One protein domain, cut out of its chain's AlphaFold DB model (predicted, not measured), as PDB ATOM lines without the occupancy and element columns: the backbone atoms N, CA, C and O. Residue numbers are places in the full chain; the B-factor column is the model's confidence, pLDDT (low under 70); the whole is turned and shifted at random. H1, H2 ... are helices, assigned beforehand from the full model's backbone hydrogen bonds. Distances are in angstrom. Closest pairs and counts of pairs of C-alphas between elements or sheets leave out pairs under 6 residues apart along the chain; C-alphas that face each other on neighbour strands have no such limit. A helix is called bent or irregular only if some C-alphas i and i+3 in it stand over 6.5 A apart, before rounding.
ATOM      1  N   LEU A   2     168.530 230.614 183.669       56.81
ATOM      2  CA  LEU A   2     168.633 229.235 183.155       56.81
ATOM      3  C   LEU A   2     169.133 229.127 181.706       56.81
ATOM      4  O   LEU A   2     170.034 228.345 181.444       56.81
ATOM      5  N   PHE A   3     168.632 229.945 180.778       57.59
ATOM      6  CA  PHE A   3     169.094 229.929 179.380       57.59
ATOM      7  C   PHE A   3     170.585 230.226 179.204       57.59
ATOM      8  O   PHE A   3     171.235 229.607 178.368       57.59
ATOM      9  N   ILE A   4     171.125 231.152 179.998       63.38
ATOM     10  CA  ILE A   4     172.542 231.520 179.938       63.38
ATOM     11  C   ILE A   4     173.382 230.367 180.490       63.38
ATOM     12  O   ILE A   4     174.372 229.987 179.877       63.38
ATOM     13  N   THR A   5     172.941 229.749 181.588       69.88
ATOM     14  CA  THR A   5     173.584 228.558 182.157       69.88
ATOM     15  C   THR A   5     173.547 227.373 181.191       69.88
ATOM     16  O   THR A   5     174.552 226.691 181.039       69.88
ATOM     17  N   ILE A   6     172.429 227.162 180.488       69.81
ATOM     18  CA  ILE A   6     172.280 226.108 179.473       69.81
ATOM     19  C   ILE A   6     173.215 226.369 178.288       69.81
ATOM     20  O   ILE A   6     173.926 225.464 177.866       69.81
ATOM     21  N   GLY A   7     173.253 227.604 177.780       71.88
ATOM     22  CA  GLY A   7     174.146 227.985 176.686       71.88
ATOM     23  C   GLY A   7     175.623 227.852 177.061       71.88
ATOM     24  O   GLY A   7     176.414 227.353 176.266       71.88
ATOM     25  N   PHE A   8     175.983 228.225 178.292       73.44
ATOM     26  CA  PHE A   8     177.341 228.073 178.811       73.44
ATOM     27  C   PHE A   8     177.740 226.599 178.944       73.44
ATOM     28  O   PHE A   8     178.818 226.221 178.492       73.44
ATOM     29  N   LEU A   9     176.852 225.752 179.482       71.00
ATOM     30  CA  LEU A   9     177.078 224.305 179.547       71.00
ATOM     31  C   LEU A   9     177.294 223.723 178.145       71.00
ATOM     32  O   LEU A   9     178.229 222.959 177.926       71.00
ATOM     33  N   LEU A  10     176.452 224.127 177.190       75.00
ATOM     34  CA  LEU A  10     176.487 223.623 175.822       75.00
ATOM     35  C   LEU A  10     177.776 224.013 175.094       75.00
ATOM     36  O   LEU A  10     178.379 223.179 174.422       75.00
ATOM     37  N   ALA A  11     178.227 225.257 175.268       78.19
ATOM     38  CA  ALA A  11     179.491 225.730 174.720       78.19
ATOM     39  C   ALA A  11     180.680 224.953 175.299       78.19
ATOM     40  O   ALA A  11     181.589 224.582 174.562       78.19
ATOM     41  N   HIS A  12     180.656 224.657 176.600       76.00
ATOM     42  CA  HIS A  12     181.717 223.896 177.257       76.00
ATOM     43  C   HIS A  12     181.773 222.441 176.776       76.00
ATOM     44  O   HIS A  12     182.843 221.924 176.471       76.00
ATOM     45  N   ILE A  13     180.610 221.808 176.630       71.50
ATOM     46  CA  ILE A  13     180.465 220.458 176.080       71.50
ATOM     47  C   ILE A  13     180.988 220.403 174.638       71.50
ATOM     48  O   ILE A  13     181.766 219.509 174.310       71.50
ATOM     49  N   ALA A  14     180.613 221.367 173.793       76.31
ATOM     50  CA  ALA A  14     181.091 221.453 172.414       76.31
ATOM     51  C   ALA A  14     182.613 221.660 172.341       76.31
ATOM     52  O   ALA A  14     183.278 221.043 171.508       76.31
ATOM     53  N   LEU A  15     183.170 222.476 173.241       78.25
ATOM     54  CA  LEU A  15     184.608 222.723 173.338       78.25
ATOM     55  C   LEU A  15     185.377 221.440 173.696       78.25
ATOM     56  O   LEU A  15     186.375 221.118 173.054       78.25
ATOM     57  N   VAL A  16     184.893 220.683 174.687       72.50
ATOM     58  CA  VAL A  16     185.516 219.427 175.138       72.50
ATOM     59  C   VAL A  16     185.376 218.329 174.083       72.50
ATOM     60  O   VAL A  16     186.345 217.630 173.801       72.50
ATOM     61  N   ALA A  17     184.208 218.210 173.449       71.00
ATOM     62  CA  ALA A  17     183.985 217.255 172.368       71.00
ATOM     63  C   ALA A  17     184.879 217.549 171.152       71.00
ATOM     64  O   ALA A  17     185.473 216.629 170.595       71.00
ATOM     65  N   GLY A  18     185.028 218.823 170.773       70.31
ATOM     66  CA  GLY A  18     185.930 219.241 169.697       70.31
ATOM     67  C   GLY A  18     187.401 218.990 170.029       70.31
ATOM     68  O   GLY A  18     188.138 218.476 169.191       70.31
ATOM     69  N   ALA A  19     187.818 219.276 171.265       69.69
ATOM     70  CA  ALA A  19     189.174 219.000 171.733       69.69
ATOM     71  C   ALA A  19     189.497 217.495 171.754       69.69
ATOM     72  O   ALA A  19     190.614 217.112 171.419       69.69
ATOM     73  N   LEU A  20     188.529 216.643 172.109       63.31
ATOM     74  CA  LEU A  20     188.676 215.184 172.078       63.31
ATOM     75  C   LEU A  20     188.664 214.625 170.650       63.31
ATOM     76  O   LEU A  20     189.408 213.695 170.365       63.31
ATOM     77  N   ALA A  21     187.870 215.204 169.745       64.12
ATOM     78  CA  ALA A  21     187.837 214.807 168.338       64.12
ATOM     79  C   ALA A  21     189.130 215.165 167.579       64.12
ATOM     80  O   ALA A  21     189.517 214.451 166.659       64.12
ATOM     81  N   LEU A  22     189.799 216.259 167.959       65.19
ATOM     82  CA  LEU A  22     191.060 216.708 167.356       65.19
ATOM     83  C   LEU A  22     192.301 215.947 167.862       65.19
ATOM     84  O   LEU A  22     193.352 216.052 167.237       65.19
ATOM     85  N   ARG A  23     192.206 215.217 168.982       62.53
ATOM     86  CA  ARG A  23     193.352 214.693 169.749       62.53
ATOM     87  C   ARG A  23     193.442 213.159 169.762       62.53
ATOM     88  O   ARG A  23     193.701 212.589 170.810       62.53
ATOM     89  N   ASP A  24     193.262 212.511 168.613       62.00
ATOM     90  CA  ASP A  24     193.573 211.084 168.376       62.00
ATOM     91  C   ASP A  24     192.508 210.035 168.760       62.00
ATOM     92  O   ASP A  24     191.946 210.048 169.846       62.00
ATOM     93  N   GLY A  25     192.334 209.031 167.888       59.06
ATOM     94  CA  GLY A  25     191.935 207.667 168.260       59.06
ATOM     95  C   GLY A  25     190.519 207.241 167.862       59.06
ATOM     96  O   GLY A  25     189.538 207.741 168.407       59.06
ATOM     97  N   ASP A  26     190.418 206.225 166.999       64.00
ATOM     98  CA  ASP A  26     189.204 205.568 166.466       64.00
ATOM     99  C   ASP A  26     188.083 205.233 167.481       64.00
ATOM    100  O   ASP A  26     186.942 204.980 167.098       64.00
ATOM    101  N   HIS A  27     188.362 205.273 168.787       59.94
ATOM    102  CA  HIS A  27     187.389 205.051 169.860       59.94
ATOM    103  C   HIS A  27     186.763 206.324 170.452       59.94
ATOM    104  O   HIS A  27     185.666 206.261 171.015       59.94
ATOM    105  N   LEU A  28     187.406 207.488 170.323       64.38
ATOM    106  CA  LEU A  28     186.917 208.742 170.910       64.38
ATOM    107  C   LEU A  28     185.745 209.345 170.130       64.38
ATOM    108  O   LEU A  28     184.939 210.084 170.696       64.38
ATOM    109  N   TRP A  29     185.577 208.950 168.868       65.38
ATOM    110  CA  TRP A  29     184.439 209.358 168.050       65.38
ATOM    111  C   TRP A  29     183.112 208.816 168.595       65.38
ATOM    112  O   TRP A  29     182.142 209.561 168.707       65.38
ATOM    113  N   VAL A  30     183.080 207.552 169.040       70.62
ATOM    114  CA  VAL A  30     181.896 206.938 169.673       70.62
ATOM    115  C   VAL A  30     181.569 207.621 170.999       70.62
ATOM    116  O   VAL A  30     180.401 207.857 171.302       70.62
ATOM    117  N   LEU A  31     182.597 207.991 171.767       69.81
ATOM    118  CA  LEU A  31     182.429 208.715 173.024       69.81
ATOM    119  C   LEU A  31     181.836 210.111 172.779       69.81
ATOM    120  O   LEU A  31     180.885 210.503 173.452       69.81
ATOM    121  N   GLY A  32     182.336 210.823 171.764       71.44
ATOM    122  CA  GLY A  32     181.780 212.100 171.317       71.44
ATOM    123  C   GLY A  32     180.338 211.975 170.819       71.44
ATOM    124  O   GLY A  32     179.509 212.827 171.128       71.44
ATOM    125  N   LEU A  33     180.010 210.890 170.116       73.25
ATOM    126  CA  LEU A  33     178.672 210.637 169.580       73.25
ATOM    127  C   LEU A  33     177.665 210.298 170.688       73.25
ATOM    128  O   LEU A  33     176.586 210.884 170.728       73.25
ATOM    129  N   MET A  34     178.036 209.433 171.641       74.38
ATOM    130  CA  MET A  34     177.226 209.157 172.834       74.38
ATOM    131  C   MET A  34     177.011 210.417 173.672       74.38
ATOM    132  O   MET A  34     175.891 210.687 174.109       74.38
ATOM    133  N   PHE A  35     178.067 211.206 173.873       70.75
ATOM    134  CA  PHE A  35     177.995 212.436 174.652       70.75
ATOM    135  C   PHE A  35     177.134 213.500 173.961       70.75
ATOM    136  O   PHE A  35     176.282 214.118 174.601       70.75
ATOM    137  N   GLY A  36     177.275 213.650 172.642       73.69
ATOM    138  CA  GLY A  36     176.426 214.510 171.822       73.69
ATOM    139  C   GLY A  36     174.954 214.103 171.889       73.69
ATOM    140  O   GLY A  36     174.094 214.958 172.098       73.69
ATOM    141  N   TRP A  37     174.658 212.801 171.801       77.25
ATOM    142  CA  TRP A  37     173.289 212.283 171.894       77.25
ATOM    143  C   TRP A  37     172.663 212.537 173.265       77.25
ATOM    144  O   TRP A  37     171.515 212.974 173.359       77.25
ATOM    145  N   TYR A  38     173.437 212.335 174.333       77.56
ATOM    146  CA  TYR A  38     172.999 212.619 175.697       77.56
ATOM    147  C   TYR A  38     172.710 214.112 175.898       77.56
ATOM    148  O   TYR A  38     171.689 214.482 176.475       77.56
ATOM    149  N   CYS A  39     173.557 214.984 175.343       72.69
ATOM    150  CA  CYS A  39     173.344 216.430 175.382       72.69
ATOM    151  C   CYS A  39     172.107 216.858 174.595       72.69
ATOM    152  O   CYS A  39     171.352 217.715 175.054       72.69
ATOM    153  N   PHE A  40     171.863 216.239 173.438       77.19
ATOM    154  CA  PHE A  40     170.672 216.504 172.638       77.19
ATOM    155  C   PHE A  40     169.398 216.081 173.378       77.19
ATOM    156  O   PHE A  40     168.432 216.842 173.435       77.19
ATOM    157  N   ALA A  41     169.415 214.908 174.020       81.44
ATOM    158  CA  ALA A  41     168.312 214.428 174.846       81.44
ATOM    159  C   ALA A  41     168.049 215.355 176.043       81.44
ATOM    160  O   ALA A  41     166.902 215.709 176.316       81.44
ATOM    161  N   MET A  42     169.105 215.810 176.721       77.56
ATOM    162  CA  MET A  42     168.997 216.726 177.853       77.56
ATOM    163  C   MET A  42     168.439 218.092 177.429       77.56
ATOM    164  O   MET A  42     167.541 218.618 178.085       77.56
ATOM    165  N   LEU A  43     168.881 218.633 176.287       76.75
ATOM    166  CA  LEU A  43     168.315 219.849 175.692       76.75
ATOM    167  C   LEU A  43     166.843 219.678 175.316       76.75
ATOM    168  O   LEU A  43     166.036 220.553 175.624       76.75
ATOM    169  N   ALA A  44     166.483 218.565 174.676       78.31
ATOM    170  CA  ALA A  44     165.105 218.276 174.299       78.31
ATOM    171  C   ALA A  44     164.200 218.174 175.533       78.31
ATOM    172  O   ALA A  44     163.094 218.713 175.532       78.31
ATOM    173  N   PHE A  45     164.685 217.559 176.614       80.44
ATOM    174  CA  PHE A  45     163.951 217.453 177.870       80.44
ATOM    175  C   PHE A  45     163.766 218.818 178.536       80.44
ATOM    176  O   PHE A  45     162.661 219.171 178.943       80.44
ATOM    177  N   VAL A  46     164.819 219.637 178.579       78.25
ATOM    178  CA  VAL A  46     164.742 221.008 179.099       78.25
ATOM    179  C   VAL A  46     163.812 221.869 178.247       78.25
ATOM    180  O   VAL A  46     163.008 222.616 178.797       78.25
ATOM    181  N   ALA A  47     163.857 221.744 176.920       77.69
ATOM    182  CA  ALA A  47     162.945 222.433 176.016       77.69
ATOM    183  C   ALA A  47     161.495 221.972 176.218       77.69
ATOM    184  O   ALA A  47     160.593 222.808 176.249       77.69
ATOM    185  N   ALA A  48     161.257 220.675 176.427       81.38
ATOM    186  CA  ALA A  48     159.936 220.137 176.731       81.38
ATOM    187  C   ALA A  48     159.404 220.669 178.069       81.38
ATOM    188  O   ALA A  48     158.274 221.154 178.127       81.38
ATOM    189  N   ILE A  49     160.234 220.668 179.118       80.38
ATOM    190  CA  ILE A  49     159.908 221.283 180.410       80.38
ATOM    191  C   ILE A  49     159.628 222.773 180.220       80.38
ATOM    192  O   ILE A  49     158.639 223.271 180.746       80.38
ATOM    193  N   TRP A  50     160.433 223.485 179.430       76.75
ATOM    194  CA  TRP A  50     160.233 224.905 179.159       76.75
ATOM    195  C   TRP A  50     158.914 225.168 178.437       76.75
ATOM    196  O   TRP A  50     158.186 226.087 178.795       76.75
ATOM    197  N   VAL A  51     158.575 224.365 177.429       76.31
ATOM    198  CA  VAL A  51     157.303 224.462 176.704       76.31
ATOM    199  C   VAL A  51     156.137 224.174 177.641       76.31
ATOM    200  O   VAL A  51     155.165 224.927 177.635       76.31
ATOM    201  N   HIS A  52     156.239 223.150 178.488       77.75
ATOM    202  CA  HIS A  52     155.227 222.846 179.496       77.75
ATOM    203  C   HIS A  52     155.074 223.967 180.521       77.75
ATOM    204  O   HIS A  52     153.951 224.384 180.803       77.75
ATOM    205  N   TYR A  53     156.183 224.502 181.023       70.06
ATOM    206  CA  TYR A  53     156.193 225.599 181.978       70.06
ATOM    207  C   TYR A  53     155.612 226.864 181.348       70.06
ATOM    208  O   TYR A  53     154.671 227.433 181.884       70.06
ATOM    209  N   LYS A  54     156.058 227.237 180.141       68.38
ATOM    210  CA  LYS A  54     155.525 228.372 179.373       68.38
ATOM    211  C   LYS A  54     154.036 228.207 179.070       68.38
ATOM    212  O   LYS A  54     153.303 229.191 179.063       68.38
ATOM    213  N   LYS A  55     153.574 226.984 178.792       64.62
ATOM    214  CA  LYS A  55     152.155 226.671 178.563       64.62
ATOM    215  C   LYS A  55     151.341 226.756 179.857       64.62
ATOM    216  O   LYS A  55     150.206 227.217 179.813       64.62
ATOM    217  N   SER A  56     151.914 226.359 180.992       61.12
ATOM    218  CA  SER A  56     151.301 226.486 182.319       61.12
ATOM    219  C   SER A  56     151.214 227.947 182.766       61.12
ATOM    220  O   SER A  56     150.133 228.402 183.128       61.12
ATOM    221  N   THR A  57     152.289 228.723 182.610       59.88
ATOM    222  CA  THR A  57     152.298 230.158 182.924       59.88
ATOM    223  C   THR A  57     151.372 230.950 182.005       59.88
ATOM    224  O   THR A  57     150.727 231.880 182.468       59.88
ATOM    225  N   ARG A  58     151.216 230.558 180.728       57.06
ATOM    226  CA  ARG A  58     150.202 231.165 179.841       57.06
ATOM    227  C   ARG A  58     148.762 230.824 180.230       57.06
ATOM    228  O   ARG A  58     147.860 231.573 179.895       57.06
ATOM    229  N   ARG A  59     148.530 229.707 180.927       53.78
ATOM    230  CA  ARG A  59     147.216 229.369 181.509       53.78
ATOM    231  C   ARG A  59     146.933 230.122 182.813       53.78
ATOM    232  O   ARG A  59     145.806 230.072 183.292       53.78
ATOM    233  N   MET A  60     147.953 230.760 183.384       51.25
ATOM    234  CA  MET A  60     147.872 231.600 184.577       51.25
ATOM    235  C   MET A  60     147.740 233.088 184.254       51.25
ATOM    236  O   MET A  60     147.562 233.852 185.195       51.25
TER     237      MET A  60
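What this domain is: This is residues 2 to 60 of the 64 residues of an uncharacterized protein of Rhizobium leguminosarum (UniProt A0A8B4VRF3). A long helical hairpin: the long helix H2 and the shorter H1 run side by side and opposite ways, joined by a small turn at one end. The two are closest near that turn, and the far part of H2, residues 47 to 58, sticks out as an arm together with residues 59 and 60. The printed part has 59 residues with two named helices, H1 then H2, and no named strand; the class is all helix. The whole is only just loose, close to extended, with a radius of gyration of the C-alphas of 15.3 A, and it is a rod spanning 53 by 19 by 7 A.

Where its parts are: H2 holds residues 28 to 58 and measures 43.9 A from first to last C-alpha, from C-alpha 28 at (186.917, 208.742, 170.910) to C-alpha 58 at (150.202, 231.165, 179.841). H1 holds residues 2 to 22 and measures 30.2 A, beginning with C-alpha 2 at (168.633, 229.235, 183.155). Neither helix is bent.

How they stand to each other: H2 touches H1 with residues 28 to 39 alone, and the closest C-alphas are those of Ala 17 and Gly 32, 5.7 A apart. Their lines stand at a shallow tilt of 11 degrees and they run opposite ways, a helical hairpin. Their centres are 13.5 A apart. In both H1 and H2 every O i to N i+4 pair is within hydrogen-bond range.

The domain as a whole: The two C-alphas farthest apart are those of Gly 25 and Met 60, at 52.7 A. Residues 22 to 27 stand free, and so do residues 47 to 60, of which 47 to 58 belong to H2. Without these stretches the body spans 30 by 18 by 6 A. The link from H1 to H2, 5 residues, is tight, and the printed part has no cut. The mean pLDDT of the printed part is 70.2, with residues 2 to 6, 19 to 29, 31 and 54 to 60 under 70.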